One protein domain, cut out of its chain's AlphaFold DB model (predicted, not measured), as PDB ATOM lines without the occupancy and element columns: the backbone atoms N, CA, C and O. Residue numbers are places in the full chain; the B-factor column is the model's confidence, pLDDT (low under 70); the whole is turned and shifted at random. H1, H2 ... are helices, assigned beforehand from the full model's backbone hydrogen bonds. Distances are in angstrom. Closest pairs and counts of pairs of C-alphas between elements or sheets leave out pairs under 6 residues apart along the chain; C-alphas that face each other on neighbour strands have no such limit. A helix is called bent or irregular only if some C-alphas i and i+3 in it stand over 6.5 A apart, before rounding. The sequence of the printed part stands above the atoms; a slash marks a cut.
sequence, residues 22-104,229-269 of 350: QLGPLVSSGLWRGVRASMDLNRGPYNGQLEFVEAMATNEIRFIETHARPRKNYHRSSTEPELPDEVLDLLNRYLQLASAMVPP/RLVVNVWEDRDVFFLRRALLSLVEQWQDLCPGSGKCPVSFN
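This is residues 22 to 104 and 229 to 269 of the 350 residues of a protein of Rhynchosporium secalis (UniProt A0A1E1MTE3). A helical hairpin, H2 and H3, forms the core of a flat body, and H4 packs aslant on H3 without reaching H2. Two short helices lie at the margins, H1 near H2 and H5 near H3 and H4, while the first printed residues and the loop between H2 and H3 reach out to opposite ends of the length. The printed part has 124 residues with five named helices, H1 to H5 in that order, and no named strand; the class is all helix, though named elements hold only 59 residues. It is compact, with a radius of gyration of the C-alphas of 15.4 A and spans of 49 by 41 by 17 A.

Start with H1, residues 34 to 38; it is close to but not clearly touching H2, residues 49 to 67, the closest C-alphas being Arg 36 and Phe 63, 7.4 A. H2 touches H3, residues 84 to 101, at a shallow tilt of 3 degrees, opposite ways; the closest C-alphas of this hairpin are Ala 57 and Leu 91, 6.1 A. H3 touches H4, residues 240 to 252, at a steep tilt of 39 degrees, the same way; look at C-alphas Tyr 94 and Leu 247, the closest at 6.9 A. H5, residues 254 to 257, is close to but not clearly touching H3, with C-alphas Ala 100 and Leu 257 closest at 6.3 A. H2 and H4 are apart. Every O i to N i+4 pair is within hydrogen-bond range in H4, against 14 of 15 in H2, 11 of 14 in H3 and 0 of 1 in H1, where 2 of 2 O i to N i+3 pairs are; H5 is too short for an i+4 pair.

Find C-alpha 34 at (-8.135, -52.465, -27.613), where H1 begins. H2 runs 27.2 A from C-alpha 49 at (10.930, -44.529, -11.490). H3 measures 23.6 A and is irregular, C-alphas 96 and 99 being 7.6 A apart, with a kink of 43 degrees near residue 95. H4 measures 18.3 A, and H5 ends at C-alpha 257, (6.286, -43.585, 3.910).

The C-alphas farthest apart, Gln 22 and Thr 79, are 50.8 A apart. The H2 to H3 link is long, and in it residues 71 to 72 pair antiparallel with 81 to 82. Residues 105 to 228 are not printed, and C-alphas 104 and 229 are 18.5 A apart across this cut. No printed residue of the model has a pLDDT under 70.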
ATOM      1  N   GLN A  22      18.247 -52.631 -28.348       78.75
ATOM      2  CA  GLN A  22      17.755 -51.367 -27.811       78.75
ATOM      3  C   GLN A  22      16.596 -51.623 -26.847       78.75
ATOM      4  O   GLN A  22      15.763 -52.501 -27.078       78.75
ATOM      5  N   LEU A  23      16.534 -50.836 -25.773       82.94
ATOM      6  CA  LEU A  23      15.362 -50.789 -24.906       82.94
ATOM      7  C   LEU A  23      14.257 -50.001 -25.611       82.94
ATOM      8  O   LEU A  23      14.428 -48.828 -25.943       82.94
ATOM      9  N   GLY A  24      13.147 -50.681 -25.867       87.94
ATOM     10  CA  GLY A  24      11.949 -50.102 -26.455       87.94
ATOM     11  C   GLY A  24      10.906 -49.705 -25.407       87.94
ATOM     12  O   GLY A  24      11.166 -49.785 -24.203       87.94
ATOM     13  N   PRO A  25       9.711 -49.295 -25.860       92.31
ATOM     14  CA  PRO A  25       8.578 -49.072 -24.975       92.31
ATOM     15  C   PRO A  25       8.163 -50.358 -24.247       92.31
ATOM     16  O   PRO A  25       8.417 -51.470 -24.713       92.31
ATOM     17  N   LEU A  26       7.455 -50.206 -23.129       92.75
ATOM     18  CA  LEU A  26       6.776 -51.308 -22.460       92.75
ATOM     19  C   LEU A  26       5.774 -51.964 -23.411       92.75
ATOM     20  O   LEU A  26       4.966 -51.294 -24.055       92.75
ATOM     21  N   VAL A  27       5.804 -53.293 -23.445       90.75
ATOM     22  CA  VAL A  27       4.930 -54.136 -24.274       90.75
ATOM     23  C   VAL A  27       3.885 -54.885 -23.445       90.75
ATOM     24  O   VAL A  27       3.272 -55.832 -23.930       90.75
ATOM     25  N   SER A  28       3.672 -54.472 -22.191       88.19
ATOM     26  CA  SER A  28       2.648 -55.058 -21.326       88.19
ATOM     27  C   SER A  28       1.264 -54.895 -21.950       88.19
ATOM     28  O   SER A  28       0.912 -53.830 -22.462       88.19
ATOM     29  N   SER A  29       0.459 -55.958 -21.898       88.00
ATOM     30  CA  SER A  29      -0.829 -56.015 -22.598       88.00
ATOM     31  C   SER A  29      -1.763 -54.854 -22.246       88.00
ATOM     32  O   SER A  29      -2.492 -54.384 -23.116       88.00
ATOM     33  N   GLY A  30      -1.706 -54.331 -21.017       88.88
ATOM     34  CA  GLY A  30      -2.540 -53.205 -20.604       88.88
ATOM     35  C   GLY A  30      -2.308 -51.919 -21.400       88.88
ATOM     36  O   GLY A  30      -3.259 -51.225 -21.727       88.88
ATOM     37  N   LEU A  31      -1.081 -51.647 -21.848       91.81
ATOM     38  CA  LEU A  31      -0.769 -50.447 -22.641       91.81
ATOM     39  C   LEU A  31      -1.097 -50.590 -24.138       91.81
ATOM     40  O   LEU A  31      -0.964 -49.625 -24.900       91.81
ATOM     41  N   TRP A  32      -1.510 -51.789 -24.561       93.06
ATOM     42  CA  TRP A  32      -1.739 -52.159 -25.960       93.06
ATOM     43  C   TRP A  32      -3.095 -52.840 -26.202       93.06
ATOM     44  O   TRP A  32      -3.373 -53.276 -27.317       93.06
ATOM     45  N   ARG A  33      -3.963 -52.947 -25.190       89.38
ATOM     46  CA  ARG A  33      -5.279 -53.589 -25.320       89.38
ATOM     47  C   ARG A  33      -6.285 -52.655 -25.999       89.38
ATOM     48  O   ARG A  33      -6.435 -51.497 -25.618       89.38
ATOM     49  N   GLY A  34      -7.021 -53.177 -26.981       90.88
ATOM     50  CA  GLY A  34      -8.135 -52.465 -27.613       90.88
ATOM     51  C   GLY A  34      -7.719 -51.118 -28.210       90.88
ATOM     52  O   GLY A  34      -6.715 -51.021 -28.915       90.88
ATOM     53  N   VAL A  35      -8.484 -50.066 -27.912       93.50
ATOM     54  CA  VAL A  35      -8.224 -48.709 -28.426       93.50
ATOM     55  C   VAL A  35      -6.907 -48.116 -27.919       93.50
ATOM     56  O   VAL A  35      -6.341 -47.253 -28.584       93.50
ATOM     57  N   ARG A  36      -6.350 -48.608 -26.800       94.31
ATOM     58  CA  ARG A  36      -5.046 -48.140 -26.305       94.31
ATOM     59  C   ARG A  36      -3.924 -48.424 -27.295       94.31
ATOM     60  O   ARG A  36      -2.966 -47.664 -27.318       94.31
ATOM     61  N   ALA A  37      -4.035 -49.450 -28.145       93.94
ATOM     62  CA  ALA A  37      -3.024 -49.760 -29.160       93.94
ATOM     63  C   ALA A  37      -2.792 -48.615 -30.161       93.94
ATOM     64  O   ALA A  37      -1.676 -48.446 -30.647       93.94
ATOM     65  N   SER A  38      -3.833 -47.834 -30.470       94.75
ATOM     66  CA  SER A  38      -3.766 -46.708 -31.410       94.75
ATOM     67  C   SER A  38      -3.601 -45.349 -30.729       94.75
ATOM     68  O   SER A  38      -3.394 -44.348 -31.414       94.75
ATOM     69  N   MET A  39      -3.679 -45.291 -29.398       95.75
ATOM     70  CA  MET A  39      -3.484 -44.058 -28.641       95.75
ATOM     71  C   MET A  39      -2.002 -43.683 -28.539       95.75
ATOM     72  O   MET A  39      -1.126 -44.535 -28.350       95.75
ATOM     73  N   ASP A  40      -1.732 -42.380 -28.576       95.75
ATOM     74  CA  ASP A  40      -0.430 -41.819 -28.227       95.75
ATOM     75  C   ASP A  40      -0.274 -41.793 -26.696       95.75
ATOM     76  O   ASP A  40      -0.654 -40.834 -26.018       95.75
ATOM     77  N   LEU A  41       0.189 -42.915 -26.144       96.12
ATOM     78  CA  LEU A  41       0.471 -43.108 -24.721       96.12
ATOM     79  C   LEU A  41       1.983 -43.088 -24.493       96.12
ATOM     80  O   LEU A  41       2.741 -43.633 -25.303       96.12
ATOM     81  N   ASN A  42       2.419 -42.534 -23.361       96.00
ATOM     82  CA  ASN A  42       3.810 -42.627 -22.938       96.00
ATOM     83  C   ASN A  42       4.095 -44.062 -22.479       96.00
ATOM     84  O   ASN A  42       3.711 -44.461 -21.381       96.00
ATOM     85  N   ARG A  43       4.757 -44.843 -23.330       95.06
ATOM     86  CA  ARG A  43       5.128 -46.236 -23.044       95.06
ATOM     87  C   ARG A  43       6.611 -46.377 -22.695       95.06
ATOM     88  O   ARG A  43       7.111 -47.497 -22.631       95.06
ATOM     89  N   GLY A  44       7.306 -45.267 -22.467       93.44
ATOM     90  CA  GLY A  44       8.742 -45.228 -22.243       93.44
ATOM     91  C   GLY A  44       9.571 -45.297 -23.537       93.44
ATOM     92  O   GLY A  44       9.017 -45.199 -24.637       93.44
ATOM     93  N   PRO A  45      10.900 -45.475 -23.421       92.38
ATOM     94  CA  PRO A  45      11.648 -45.691 -22.176       92.38
ATOM     95  C   PRO A  45      11.572 -44.490 -21.221       92.38
ATOM     96  O   PRO A  45      11.417 -43.357 -21.664       92.38
ATOM     97  N   TYR A  46      11.672 -44.750 -19.917       91.81
ATOM     98  CA  TYR A  46      11.583 -43.727 -18.867       91.81
ATOM     99  C   TYR A  46      12.973 -43.393 -18.319       91.81
ATOM    100  O   TYR A  46      13.831 -44.272 -18.223       91.81
ATOM    101  N   ASN A  47      13.182 -42.146 -17.903       89.69
ATOM    102  CA  ASN A  47      14.437 -41.674 -17.311       89.69
ATOM    103  C   ASN A  47      14.522 -41.940 -15.801       89.69
ATOM    104  O   ASN A  47      15.594 -41.811 -15.213       89.69
ATOM    105  N   GLY A  48      13.410 -42.311 -15.159       90.62
ATOM    106  CA  GLY A  48      13.364 -42.608 -13.730       90.62
ATOM    107  C   GLY A  48      12.075 -43.301 -13.297       90.62
ATOM    108  O   GLY A  48      11.105 -43.386 -14.048       90.62
ATOM    109  N   GLN A  49      12.064 -43.792 -12.057       92.12
ATOM    110  CA  GLN A  49      10.930 -44.529 -11.490       92.12
ATOM    111  C   GLN A  49       9.697 -43.644 -11.318       92.12
ATOM    112  O   GLN A  49       8.584 -44.095 -11.566       92.12
ATOM    113  N   LEU A  50       9.901 -42.383 -10.929       94.88
ATOM    114  CA  LEU A  50       8.810 -41.426 -10.781       94.88
ATOM    115  C   LEU A  50       8.131 -41.142 -12.128       94.88
ATOM    116  O   LEU A  50       6.910 -41.193 -12.202       94.88
ATOM    117  N   GLU A  51       8.913 -40.960 -13.199       95.88
ATOM    118  CA  GLU A  51       8.368 -40.760 -14.550       95.88
ATOM    119  C   GLU A  51       7.516 -41.957 -14.992       95.88
ATOM    120  O   GLU A  51       6.454 -41.772 -15.578       95.88
ATOM    121  N   PHE A  52       7.938 -43.186 -14.675       94.88
ATOM    122  CA  PHE A  52       7.133 -44.381 -14.934       94.88
ATOM    123  C   PHE A  52       5.792 -44.346 -14.180       94.88
ATOM    124  O   PHE A  52       4.745 -44.533 -14.800       94.88
ATOM    125  N   VAL A  53       5.812 -44.076 -12.870       96.94
ATOM    126  CA  VAL A  53       4.609 -43.993 -12.021       96.94
ATOM    127  C   VAL A  53       3.639 -42.928 -12.552       96.94
ATOM    128  O   VAL A  53       2.458 -43.203 -12.764       96.94
ATOM    129  N   GLU A  54       4.140 -41.730 -12.851       98.06
ATOM    130  CA  GLU A  54       3.346 -40.622 -13.393       98.06
ATOM    131  C   GLU A  54       2.800 -40.927 -14.796       98.06
ATOM    132  O   GLU A  54       1.650 -40.594 -15.106       98.06
ATOM    133  N   ALA A  55       3.589 -41.592 -15.647       97.31
ATOM    134  CA  ALA A  55       3.171 -41.977 -16.989       97.31
ATOM    135  C   ALA A  55       1.998 -42.963 -16.966       97.31
ATOM    136  O   ALA A  55       1.089 -42.822 -17.784       97.31
ATOM    137  N   MET A  56       1.970 -43.925 -16.034       97.00
ATOM    138  CA  MET A  56       0.865 -44.888 -15.940       97.00
ATOM    139  C   MET A  56      -0.469 -44.188 -15.650       97.00
ATOM    140  O   MET A  56      -1.450 -44.432 -16.354       97.00
ATOM    141  N   ALA A  57      -0.494 -43.248 -14.702       98.06
ATOM    142  CA  ALA A  57      -1.691 -42.452 -14.425       98.06
ATOM    143  C   ALA A  57      -2.041 -41.490 -15.565       98.06
ATOM    144  O   ALA A  57      -3.204 -41.390 -15.946       98.06
ATOM    145  N   THR A  58      -1.052 -40.821 -16.161       98.31
ATOM    146  CA  THR A  58      -1.283 -39.890 -17.278       98.31
ATOM    147  C   THR A  58      -1.878 -40.604 -18.494       98.31
ATOM    148  O   THR A  58      -2.770 -40.074 -19.158       98.31
ATOM    149  N   ASN A  59      -1.416 -41.821 -18.786       97.75
ATOM    150  CA  ASN A  59      -1.976 -42.651 -19.848       97.75
ATOM    151  C   ASN A  59      -3.434 -43.024 -19.566       97.75
ATOM    152  O   ASN A  59      -4.267 -42.965 -20.472       97.75
ATOM    153  N   GLU A  60      -3.745 -43.380 -18.319       97.88
ATOM    154  CA  GLU A  60      -5.105 -43.727 -17.920       97.88
ATOM    155  C   GLU A  60      -6.039 -42.507 -17.960       97.88
ATOM    156  O   GLU A  60      -7.140 -42.614 -18.495       97.88
ATOM    157  N   ILE A  61      -5.584 -41.326 -17.521       98.44
ATOM    158  CA  ILE A  61      -6.318 -40.055 -17.662       98.44
ATOM    159  C   ILE A  61      -6.701 -39.829 -19.128       98.44
ATOM    160  O   ILE A  61      -7.882 -39.667 -19.435       98.44
ATOM    161  N   ARG A  62      -5.730 -39.917 -20.052       97.75
ATOM    162  CA  ARG A  62      -5.987 -39.757 -21.496       97.75
ATOM    163  C   ARG A  62      -7.038 -40.740 -21.999       97.75
ATOM    164  O   ARG A  62      -7.879 -40.373 -22.820       97.75
ATOM    165  N   PHE A  63      -6.981 -41.995 -21.551       97.62
ATOM    166  CA  PHE A  63      -7.970 -42.998 -21.931       97.62
ATOM    167  C   PHE A  63      -9.360 -42.632 -21.411       97.62
ATOM    168  O   PHE A  63     -10.325 -42.672 -22.177       97.62
ATOM    169  N   ILE A  64      -9.467 -42.242 -20.144       97.75
ATOM    170  CA  ILE A  64     -10.746 -41.923 -19.512       97.75
ATOM    171  C   ILE A  64     -11.394 -40.705 -20.171       97.75
ATOM    172  O   ILE A  64     -12.558 -40.784 -20.564       97.75
ATOM    173  N   GLU A  65     -10.641 -39.629 -20.399       97.62
ATOM    174  CA  GLU A  65     -11.143 -38.404 -21.040       97.62
ATOM    175  C   GLU A  65     -11.734 -38.653 -22.437       97.62
ATOM    176  O   GLU A  65     -12.681 -37.990 -22.858       97.62
ATOM    177  N   THR A  66     -11.184 -39.618 -23.176       96.50
ATOM    178  CA  THR A  66     -11.539 -39.843 -24.584       96.50
ATOM    179  C   THR A  66     -12.537 -40.991 -24.772       96.50
ATOM    180  O   THR A  66     -13.488 -40.881 -25.558       96.50
ATOM    181  N   HIS A  67     -12.380 -42.082 -24.022       96.25
ATOM    182  CA  HIS A  67     -13.079 -43.345 -24.266       96.25
ATOM    183  C   HIS A  67     -13.986 -43.796 -23.118       96.25
ATOM    184  O   HIS A  67     -14.932 -44.545 -23.379       96.25
ATOM    185  N   ALA A  68     -13.769 -43.352 -21.872       95.81
ATOM    186  CA  ALA A  68     -14.637 -43.772 -20.775       95.81
ATOM    187  C   ALA A  68     -16.043 -43.171 -20.914       95.81
ATOM    188  O   ALA A  68     -16.256 -42.074 -21.437       95.81
ATOM    189  N   ARG A  69     -17.038 -43.935 -20.470       96.06
ATOM    190  CA  ARG A  69     -18.456 -43.563 -20.466       96.06
ATOM    191  C   ARG A  69     -19.057 -44.015 -19.144       96.06
ATOM    192  O   ARG A  69     -18.670 -45.095 -18.707       96.06
ATOM    193  N   PRO A  70     -20.002 -43.266 -18.547       96.31
ATOM    194  CA  PRO A  70     -20.683 -43.680 -17.324       96.31
ATOM    195  C   PRO A  70     -21.125 -45.142 -17.368       96.31
ATOM    196  O   PRO A  70     -21.665 -45.604 -18.379       96.31
ATOM    197  N   ARG A  71     -20.900 -45.876 -16.278       93.75
ATOM    198  CA  ARG A  71     -21.221 -47.307 -16.199       93.75
ATOM    199  C   ARG A  71     -21.877 -47.663 -14.879       93.75
ATOM    200  O   ARG A  71     -21.712 -46.975 -13.884       93.75
ATOM    201  N   LYS A  72     -22.587 -48.788 -14.848       91.88
ATOM    202  CA  LYS A  72     -23.119 -49.332 -13.595       91.88
ATOM    203  C   LYS A  72     -22.020 -50.031 -12.796       91.88
ATOM    204  O   LYS A  72     -21.270 -50.837 -13.359       91.88
ATOM    205  N   ASN A  73     -21.974 -49.730 -11.502       91.44
ATOM    206  CA  ASN A  73     -21.206 -50.442 -10.489       91.44
ATOM    207  C   ASN A  73     -22.171 -50.836  -9.360       91.44
ATOM    208  O   ASN A  73     -22.475 -50.030  -8.485       91.44
ATOM    209  N   TYR A  74     -22.670 -52.070  -9.418       91.06
ATOM    210  CA  TYR A  74     -23.687 -52.565  -8.489       91.06
ATOM    211  C   TYR A  74     -23.158 -52.828  -7.076       91.06
ATOM    212  O   TYR A  74     -23.963 -52.890  -6.155       91.06
ATOM    213  N   HIS A  75     -21.835 -52.918  -6.892       89.81
ATOM    214  CA  HIS A  75     -21.232 -52.970  -5.557       89.81
ATOM    215  C   HIS A  75     -21.340 -51.624  -4.835       89.81
ATOM    216  O   HIS A  75     -21.403 -51.581  -3.613       89.81
ATOM    217  N   ARG A  76     -21.397 -50.523  -5.594       88.50
ATOM    218  CA  ARG A  76     -21.479 -49.160  -5.060       88.50
ATOM    219  C   ARG A  76     -22.898 -48.595  -5.053       88.50
ATOM    220  O   ARG A  76     -23.289 -47.926  -4.103       88.50
ATOM    221  N   SER A  77     -23.655 -48.781  -6.135       87.88
ATOM    222  CA  SER A  77     -25.021 -48.261  -6.255       87.88
ATOM    223  C   SER A  77     -25.845 -48.998  -7.312       87.88
ATOM    224  O   SER A  77     -25.401 -49.243  -8.436       87.88
ATOM    225  N   SER A  78     -27.109 -49.273  -6.989       85.19
ATOM    226  CA  SER A  78     -28.091 -49.799  -7.948       85.19
ATOM    227  C   SER A  78     -28.598 -48.723  -8.921       85.19
ATOM    228  O   SER A  78     -28.924 -49.010 -10.082       85.19
ATOM    229  N   THR A  79     -28.648 -47.461  -8.483       86.94
ATOM    230  CA  THR A  79     -29.284 -46.354  -9.215       86.94
ATOM    231  C   THR A  79     -28.271 -45.428  -9.870       86.94
ATOM    232  O   THR A  79     -28.403 -45.150 -11.065       86.94
ATOM    233  N   GLU A  80     -27.224 -45.033  -9.155       91.44
ATOM    234  CA  GLU A  80     -26.237 -44.077  -9.651       91.44
ATOM    235  C   GLU A  80     -25.147 -44.782 -10.471       91.44
ATOM    236  O   GLU A  80     -24.663 -45.849 -10.081       91.44
ATOM    237  N   PRO A  81     -24.773 -44.252 -11.648       93.31
ATOM    238  CA  PRO A  81     -23.624 -44.758 -12.382       93.31
ATOM    239  C   PRO A  81     -22.311 -44.298 -11.732       93.31
ATOM    240  O   PRO A  81     -22.221 -43.203 -11.190       93.31
ATOM    241  N   GLU A  82     -21.268 -45.109 -11.875       93.75
ATOM    242  CA  GLU A  82     -19.889 -44.664 -11.691       93.75
ATOM    243  C   GLU A  82     -19.508 -43.759 -12.868       93.75
ATOM    244  O   GLU A  82     -19.688 -44.130 -14.041       93.75
ATOM    245  N   LEU A  83     -19.020 -42.559 -12.553       96.19
ATOM    246  CA  LEU A  83     -18.736 -41.521 -13.540       96.19
ATOM    247  C   LEU A  83     -17.234 -41.453 -13.851       96.19
ATOM    248  O   LEU A  83     -16.420 -41.541 -12.933       96.19
ATOM    249  N   PRO A  84     -16.844 -41.219 -15.121       97.44
ATOM    250  CA  PRO A  84     -15.450 -40.968 -15.488       97.44
ATOM    251  C   PRO A  84     -14.786 -39.865 -14.650       97.44
ATOM    252  O   PRO A  84     -13.648 -40.034 -14.222       97.44
ATOM    253  N   ASP A  85     -15.514 -38.785 -14.348       97.50
ATOM    254  CA  ASP A  85     -15.003 -37.639 -13.580       97.50
ATOM    255  C   ASP A  85     -14.559 -38.016 -12.158       97.50
ATOM    256  O   ASP A  85     -13.579 -37.471 -11.652       97.50
ATOM    257  N   GLU A  86     -15.222 -38.988 -11.524       94.06
ATOM    258  CA  GLU A  86     -14.827 -39.483 -10.196       94.06
ATOM    259  C   GLU A  86     -13.474 -40.202 -10.248       94.06
ATOM    260  O   GLU A  86     -12.677 -40.128  -9.313       94.06
ATOM    261  N   VAL A  87     -13.192 -40.887 -11.358       96.69
ATOM    262  CA  VAL A  87     -11.920 -41.585 -11.564       96.69
ATOM    263  C   VAL A  87     -10.826 -40.608 -11.976       96.69
ATOM    264  O   VAL A  87      -9.693 -40.757 -11.532       96.69
ATOM    265  N   LEU A  88     -11.153 -39.563 -12.741       98.56
ATOM    266  CA  LEU A  88     -10.218 -38.472 -13.025       98.56
ATOM    267  C   LEU A  88      -9.779 -37.754 -11.739       98.56
ATOM    268  O   LEU A  88      -8.586 -37.504 -11.569       98.56
ATOM    269  N   ASP A  89     -10.695 -37.474 -10.806       98.06
ATOM    270  CA  ASP A  89     -10.334 -36.927  -9.488       98.06
ATOM    271  C   ASP A  89      -9.381 -37.867  -8.729       98.06
ATOM    272  O   ASP A  89      -8.338 -37.440  -8.227       98.06
ATOM    273  N   LEU A  90      -9.679 -39.171  -8.729       98.19
ATOM    274  CA  LEU A  90      -8.833 -40.179  -8.093       98.19
ATOM    275  C   LEU A  90      -7.426 -40.249  -8.716       98.19
ATOM    276  O   LEU A  90      -6.437 -40.346  -7.991       98.19
ATOM    277  N   LEU A  91      -7.313 -40.147 -10.043       98.62
ATOM    278  CA  LEU A  91      -6.031 -40.127 -10.759       98.62
ATOM    279  C   LEU A  91      -5.241 -38.830 -10.515       98.62
ATOM    280  O   LEU A  91      -4.015 -38.853 -10.422       98.62
ATOM    281  N   ASN A  92      -5.914 -37.696 -10.325       98.56
ATOM    282  CA  ASN A  92      -5.244 -36.460  -9.918       98.56
ATOM    283  C   ASN A  92      -4.689 -36.553  -8.487       98.56
ATOM    284  O   ASN A  92      -3.613 -36.024  -8.196       98.56
ATOM    285  N   ARG A  93      -5.390 -37.248  -7.583       98.50
ATOM    286  CA  ARG A  93      -4.876 -37.563  -6.238       98.50
ATOM    287  C   ARG A  93      -3.715 -38.552  -6.297       98.50
ATOM    288  O   ARG A  93      -2.730 -38.359  -5.590       98.50
ATOM    289  N   TYR A  94      -3.789 -39.555  -7.172       98.62
ATOM    290  CA  TYR A  94      -2.677 -40.463  -7.449       98.62
ATOM    291  C   TYR A  94      -1.403 -39.688  -7.803       98.62
ATOM    292  O   TYR A  94      -0.358 -39.931  -7.203       98.62
ATOM    293  N   LEU A  95      -1.486 -38.722  -8.727       98.62
ATOM    294  CA  LEU A  95      -0.322 -37.941  -9.164       98.62
ATOM    295  C   LEU A  95       0.293 -37.126  -8.015       98.62
ATOM    296  O   LEU A  95       1.513 -37.037  -7.910       98.62
ATOM    297  N   GLN A  96      -0.525 -36.602  -7.098       98.19
ATOM    298  CA  GLN A  96      -0.039 -35.914  -5.892       98.19
ATOM    299  C   GLN A  96       0.679 -36.849  -4.903       98.19
ATOM    300  O   GLN A  96       1.484 -36.385  -4.096       98.19
ATOM    301  N   LEU A  97       0.397 -38.152  -4.961       98.00
ATOM    302  CA  LEU A  97       0.994 -39.188  -4.115       98.00
ATOM    303  C   LEU A  97       2.127 -39.959  -4.817       98.00
ATOM    304  O   LEU A  97       2.747 -40.818  -4.192       98.00
ATOM    305  N   ALA A  98       2.426 -39.666  -6.087       97.00
ATOM    306  CA  ALA A  98       3.353 -40.447  -6.912       97.00
ATOM    307  C   ALA A  98       4.762 -40.563  -6.303       97.00
ATOM    308  O   ALA A  98       5.392 -41.616  -6.384       97.00
ATOM    309  N   SER A  99       5.243 -39.519  -5.622       93.94
ATOM    310  CA  SER A  99       6.541 -39.552  -4.938       93.94
ATOM    311  C   SER A  99       6.597 -40.583  -3.804       93.94
ATOM    312  O   SER A  99       7.640 -41.196  -3.599       93.94
ATOM    313  N   ALA A 100       5.481 -40.838  -3.112       95.62
ATOM    314  CA  ALA A 100       5.402 -41.853  -2.061       95.62
ATOM    315  C   ALA A 100       5.460 -43.283  -2.618       95.62
ATOM    316  O   ALA A 100       5.866 -44.205  -1.910       95.62
ATOM    317  N   MET A 101       5.102 -43.477  -3.889       95.88
ATOM    318  CA  MET A 101       5.124 -44.785  -4.554       95.88
ATOM    319  C   MET A 101       6.539 -45.245  -4.921       95.88
ATOM    320  O   MET A 101       6.760 -46.424  -5.194       95.88
ATOM    321  N   VAL A 102       7.517 -44.335  -4.906       93.69
ATOM    322  CA  VAL A 102       8.926 -44.659  -5.132       93.69
ATOM    323  C   VAL A 102       9.620 -44.801  -3.772       93.69
ATOM    324  O   VAL A 102       9.701 -43.827  -3.024       93.69
ATOM    325  N   PRO A 103      10.132 -45.992  -3.414       91.94
ATOM    326  CA  PRO A 103      10.899 -46.159  -2.187       91.94
ATOM    327  C   PRO A 103      12.142 -45.256  -2.186       91.94
ATOM    328  O   PRO A 103      12.761 -45.088  -3.244       91.94
ATOM    329  N   PRO A 104      12.558 -44.711  -1.030       88.00
ATOM    330  CA  PRO A 104      13.815 -43.979  -0.937       88.00
ATOM    331  C   PRO A 104      14.996 -44.898  -1.273       88.00
ATOM    332  O   PRO A 104      14.951 -46.106  -1.031       88.00
ATOM    333  N   ARG A 229       0.564 -50.502 -10.077       93.88
ATOM    334  CA  ARG A 229       0.119 -51.740 -10.732       93.88
ATOM    335  C   ARG A 229      -1.362 -51.682 -11.111       93.88
ATOM    336  O   ARG A 229      -1.705 -52.103 -12.208       93.88
ATOM    337  N   LEU A 230      -2.206 -51.141 -10.230       96.25
ATOM    338  CA  LEU A 230      -3.664 -51.069 -10.413       96.25
ATOM    339  C   LEU A 230      -4.117 -49.973 -11.379       96.25
ATOM    340  O   LEU A 230      -5.179 -50.086 -11.980       96.25
ATOM    341  N   VAL A 231      -3.350 -48.887 -11.511       96.94
ATOM    342  CA  VAL A 231      -3.773 -47.732 -12.317       96.94
ATOM    343  C   VAL A 231      -3.901 -48.067 -13.808       96.94
ATOM    344  O   VAL A 231      -4.717 -47.475 -14.512       96.94
ATOM    345  N   VAL A 232      -3.118 -49.031 -14.298       93.12
ATOM    346  CA  VAL A 232      -3.151 -49.458 -15.699       93.12
ATOM    347  C   VAL A 232      -4.458 -50.203 -15.960       93.12
ATOM    348  O   VAL A 232      -4.681 -51.246 -15.364       93.12
ATOM    349  N   ASN A 233      -5.288 -49.696 -16.880       92.31
ATOM    350  CA  ASN A 233      -6.623 -50.228 -17.200       92.31
ATOM    351  C   ASN A 233      -7.654 -50.151 -16.069       92.31
ATOM    352  O   ASN A 233      -8.704 -50.789 -16.185       92.31
ATOM    353  N   VAL A 234      -7.421 -49.354 -15.022       95.44
ATOM    354  CA  VAL A 234      -8.314 -49.292 -13.854       95.44
ATOM    355  C   VAL A 234      -9.782 -49.083 -14.241       95.44
ATOM    356  O   VAL A 234     -10.692 -49.664 -13.637       95.44
ATOM    357  N   TRP A 235     -10.038 -48.287 -15.291       94.88
ATOM    358  CA  TRP A 235     -11.385 -48.134 -15.805       94.88
ATOM    359  C   TRP A 235     -11.870 -49.429 -16.450       94.88
ATOM    360  O   TRP A 235     -12.881 -49.954 -16.018       94.88
ATOM    361  N   GLU A 236     -11.199 -49.982 -17.458       91.88
ATOM    362  CA  GLU A 236     -11.721 -51.148 -18.190       91.88
ATOM    363  C   GLU A 236     -11.887 -52.397 -17.318       91.88
ATOM    364  O   GLU A 236     -12.918 -53.066 -17.426       91.88
ATOM    365  N   ASP A 237     -10.933 -52.650 -16.423       91.19
ATOM    366  CA  ASP A 237     -10.877 -53.863 -15.603       91.19
ATOM    367  C   ASP A 237     -11.779 -53.784 -14.348       91.19
ATOM    368  O   ASP A 237     -11.954 -54.775 -13.651       91.19
ATOM    369  N   ARG A 238     -12.476 -52.652 -14.128       92.50
ATOM    370  CA  ARG A 238     -13.357 -52.393 -12.959       92.50
ATOM    371  C   ARG A 238     -12.614 -52.314 -11.617       92.50
ATOM    372  O   ARG A 238     -13.222 -52.493 -10.568       92.50
ATOM    373  N   ASP A 239     -11.353 -51.891 -11.646       93.94
ATOM    374  CA  ASP A 239     -10.469 -51.862 -10.474       93.94
ATOM    375  C   ASP A 239     -10.457 -50.523  -9.713       93.94
ATOM    376  O   ASP A 239      -9.607 -50.290  -8.853       93.94
ATOM    377  N   VAL A 240     -11.412 -49.625  -9.984       96.19
ATOM    378  CA  VAL A 240     -11.493 -48.293  -9.348       96.19
ATOM    379  C   VAL A 240     -11.562 -48.405  -7.820       96.19
ATOM    380  O   VAL A 240     -10.902 -47.636  -7.118       96.19
ATOM    381  N   PHE A 241     -12.309 -49.387  -7.304       95.88
ATOM    382  CA  PHE A 241     -12.360 -49.701  -5.876       95.88
ATOM    383  C   PHE A 241     -10.968 -50.016  -5.310       95.88
ATOM    384  O   PHE A 241     -10.560 -49.427  -4.308       95.88
ATOM    385  N   PHE A 242     -10.220 -50.905  -5.970       97.06
ATOM    386  CA  PHE A 242      -8.898 -51.328  -5.512       97.06
ATOM    387  C   PHE A 242      -7.882 -50.192  -5.595       97.06
ATOM    388  O   PHE A 242      -7.103 -50.009  -4.661       97.06
ATOM    389  N   LEU A 243      -7.919 -49.383  -6.661       98.31
ATOM    390  CA  LEU A 243      -7.068 -48.199  -6.764       98.31
ATOM    391  C   LEU A 243      -7.358 -47.220  -5.621       98.31
ATOM    392  O   LEU A 243      -6.426 -46.724  -4.989       98.31
ATOM    393  N   ARG A 244      -8.639 -46.971  -5.310       98.06
ATOM    394  CA  ARG A 244      -9.031 -46.106  -4.188       98.06
ATOM    395  C   ARG A 244      -8.507 -46.648  -2.860       98.06
ATOM    396  O   ARG A 244      -7.921 -45.881  -2.103       98.06
ATOM    397  N   ARG A 245      -8.650 -47.953  -2.619       98.00
ATOM    398  CA  ARG A 245      -8.121 -48.627  -1.425       98.00
ATOM    399  C   ARG A 245      -6.605 -48.464  -1.303       98.00
ATOM    400  O   ARG A 245      -6.115 -48.078  -0.249       98.00
ATOM    401  N   ALA A 246      -5.870 -48.672  -2.394       98.25
ATOM    402  CA  ALA A 246      -4.417 -48.536  -2.404       98.25
ATOM    403  C   ALA A 246      -3.963 -47.086  -2.124       98.25
ATOM    404  O   ALA A 246      -2.995 -46.860  -1.395       98.25
ATOM    405  N   LEU A 247      -4.685 -46.083  -2.643       98.50
ATOM    406  CA  LEU A 247      -4.422 -44.676  -2.320       98.50
ATOM    407  C   LEU A 247      -4.791 -44.323  -0.872       98.50
ATOM    408  O   LEU A 247      -4.076 -43.543  -0.247       98.50
ATOM    409  N   LEU A 248      -5.865 -44.895  -0.319       98.19
ATOM    410  CA  LEU A 248      -6.210 -44.741   1.098       98.19
ATOM    411  C   LEU A 248      -5.090 -45.276   1.996       98.19
ATOM    412  O   LEU A 248      -4.641 -44.554   2.882       98.19
ATOM    413  N   SER A 249      -4.555 -46.465   1.702       97.62
ATOM    414  CA  SER A 249      -3.424 -47.031   2.448       97.62
ATOM    415  C   SER A 249      -2.170 -46.147   2.394       97.62
ATOM    416  O   SER A 249      -1.497 -45.980   3.411       97.62
ATOM    417  N   LEU A 250      -1.874 -45.522   1.244       97.56
ATOM    418  CA  LEU A 250      -0.806 -44.519   1.134       97.56
ATOM    419  C   LEU A 250      -1.059 -43.296   2.032       97.56
ATOM    420  O   LEU A 250      -0.130 -42.801   2.669       97.56
ATOM    421  N   VAL A 251      -2.295 -42.786   2.064       97.62
ATOM    422  CA  VAL A 251      -2.671 -41.612   2.870       97.62
ATOM    423  C   VAL A 251      -2.582 -41.918   4.366       97.62
ATOM    424  O   VAL A 251      -2.050 -41.101   5.118       97.62
ATOM    425  N   GLU A 252      -3.056 -43.088   4.793       96.62
ATOM    426  CA  GLU A 252      -3.002 -43.542   6.188       96.62
ATOM    427  C   GLU A 252      -1.563 -43.702   6.686       96.62
ATOM    428  O   GLU A 252      -1.237 -43.271   7.791       96.62
ATOM    429  N   GLN A 253      -0.680 -44.250   5.846       96.44
ATOM    430  CA  GLN A 253       0.722 -44.516   6.183       96.44
ATOM    431  C   GLN A 253       1.669 -43.380   5.762       96.44
ATOM    432  O   GLN A 253       2.889 -43.541   5.769       96.44
ATOM    433  N   TRP A 254       1.140 -42.206   5.395       96.38
ATOM    434  CA  TRP A 254       1.924 -41.123   4.790       96.38
ATOM    435  C   TRP A 254       3.155 -40.716   5.612       96.38
ATOM    436  O   TRP A 254       4.225 -40.499   5.045       96.38
ATOM    437  N   GLN A 255       3.020 -40.613   6.938       93.75
ATOM    438  CA  GLN A 255       4.130 -40.193   7.806       93.75
ATOM    439  C   GLN A 255       5.277 -41.208   7.834       93.75
ATOM    440  O   GLN A 255       6.438 -40.803   7.877       93.75
ATOM    441  N   ASP A 256       4.957 -42.497   7.748       93.00
ATOM    442  CA  ASP A 256       5.946 -43.576   7.736       93.00
ATOM    443  C   ASP A 256       6.595 -43.706   6.352       93.00
ATOM    444  O   ASP A 256       7.795 -43.952   6.222       93.00
ATOM    445  N   LEU A 257       5.813 -43.492   5.289       93.88
ATOM    446  CA  LEU A 257       6.286 -43.585   3.910       93.88
ATOM    447  C   LEU A 257       7.119 -42.375   3.474       93.88
ATOM    448  O   LEU A 257       8.056 -42.529   2.686       93.88
ATOM    449  N   CYS A 258       6.765 -41.183   3.948       93.06
ATOM    450  CA  CYS A 258       7.351 -39.908   3.543       93.06
ATOM    451  C   CYS A 258       7.792 -39.083   4.767       93.06
ATOM    452  O   CYS A 258       7.318 -37.953   4.959       93.06
ATOM    453  N   PRO A 259       8.722 -39.601   5.594       90.31
ATOM    454  CA  PRO A 259       9.140 -38.925   6.815       90.31
ATOM    455  C   PRO A 259       9.718 -37.542   6.496       90.31
ATOM    456  O   PRO A 259      10.549 -37.379   5.603       90.31
ATOM    457  N   GLY A 260       9.254 -36.519   7.215       88.06
ATOM    458  CA  GLY A 260       9.693 -35.131   7.018       88.06
ATOM    459  C   GLY A 260       9.022 -34.384   5.856       88.06
ATOM    460  O   GLY A 260       9.274 -33.192   5.699       88.06
ATOM    461  N   SER A 261       8.124 -35.021   5.094       89.25
ATOM    462  CA  SER A 261       7.405 -34.385   3.969       89.25
ATOM    463  C   SER A 261       6.165 -33.579   4.391       89.25
ATOM    464  O   SER A 261       5.417 -33.092   3.550       89.25
ATOM    465  N   GLY A 262       5.934 -33.414   5.698       91.19
ATOM    466  CA  GLY A 262       4.798 -32.665   6.234       91.19
ATOM    467  C   GLY A 262       3.471 -33.429   6.158       91.19
ATOM    468  O   GLY A 262       3.434 -34.657   6.235       91.19
ATOM    469  N   LYS A 263       2.355 -32.692   6.073       94.19
ATOM    470  CA  LYS A 263       1.007 -33.275   5.982       94.19
ATOM    471  C   LYS A 263       0.790 -33.890   4.594       94.19
ATOM    472  O   LYS A 263       1.218 -33.306   3.604       94.19
ATOM    473  N   CYS A 264       0.082 -35.019   4.539       96.81
ATOM    474  CA  CYS A 264      -0.334 -35.634   3.280       96.81
ATOM    475  C   CYS A 264      -1.090 -34.616   2.401       96.81
ATOM    476  O   CYS A 264      -1.999 -33.949   2.916       96.81
ATOM    477  N   PRO A 265      -0.734 -34.469   1.108       96.69
ATOM    478  CA  PRO A 265      -1.398 -33.528   0.204       96.69
ATOM    479  C   PRO A 265      -2.825 -33.960  -0.158       96.69
ATOM    480  O   PRO A 265      -3.636 -33.132  -0.562       96.69
ATOM    481  N   VAL A 266      -3.141 -35.244   0.019       97.50
ATOM    482  CA  VAL A 266      -4.442 -35.834  -0.292       97.50
ATOM    483  C   VAL A 266      -5.179 -36.183   0.999       97.50
ATOM    484  O   VAL A 266      -4.597 -36.666   1.968       97.50
ATOM    485  N   SER A 267      -6.491 -35.969   1.001       95.88
ATOM    486  CA  SER A 267      -7.395 -36.421   2.056       95.88
ATOM    487  C   SER A 267      -8.706 -36.887   1.448       95.88
ATOM    488  O   SER A 267      -9.170 -36.272   0.492       95.88
ATOM    489  N   PHE A 268      -9.321 -37.905   2.036       96.25
ATOM    490  CA  PHE A 268     -10.667 -38.351   1.692       96.25
ATOM    491  C   PHE A 268     -11.649 -37.874   2.761       96.25
ATOM    492  O   PHE A 268     -11.327 -37.877   3.950       96.25
ATOM    493  N   ASN A 269     -12.819 -37.409   2.338       96.00
ATOM    494  CA  ASN A 269     -13.861 -36.950   3.246       96.00
ATOM    495  C   ASN A 269     -14.708 -38.120   3.778       96.00
ATOM    496  O   ASN A 269     -14.680 -39.226   3.243       96.00
TER     497      ASN A 269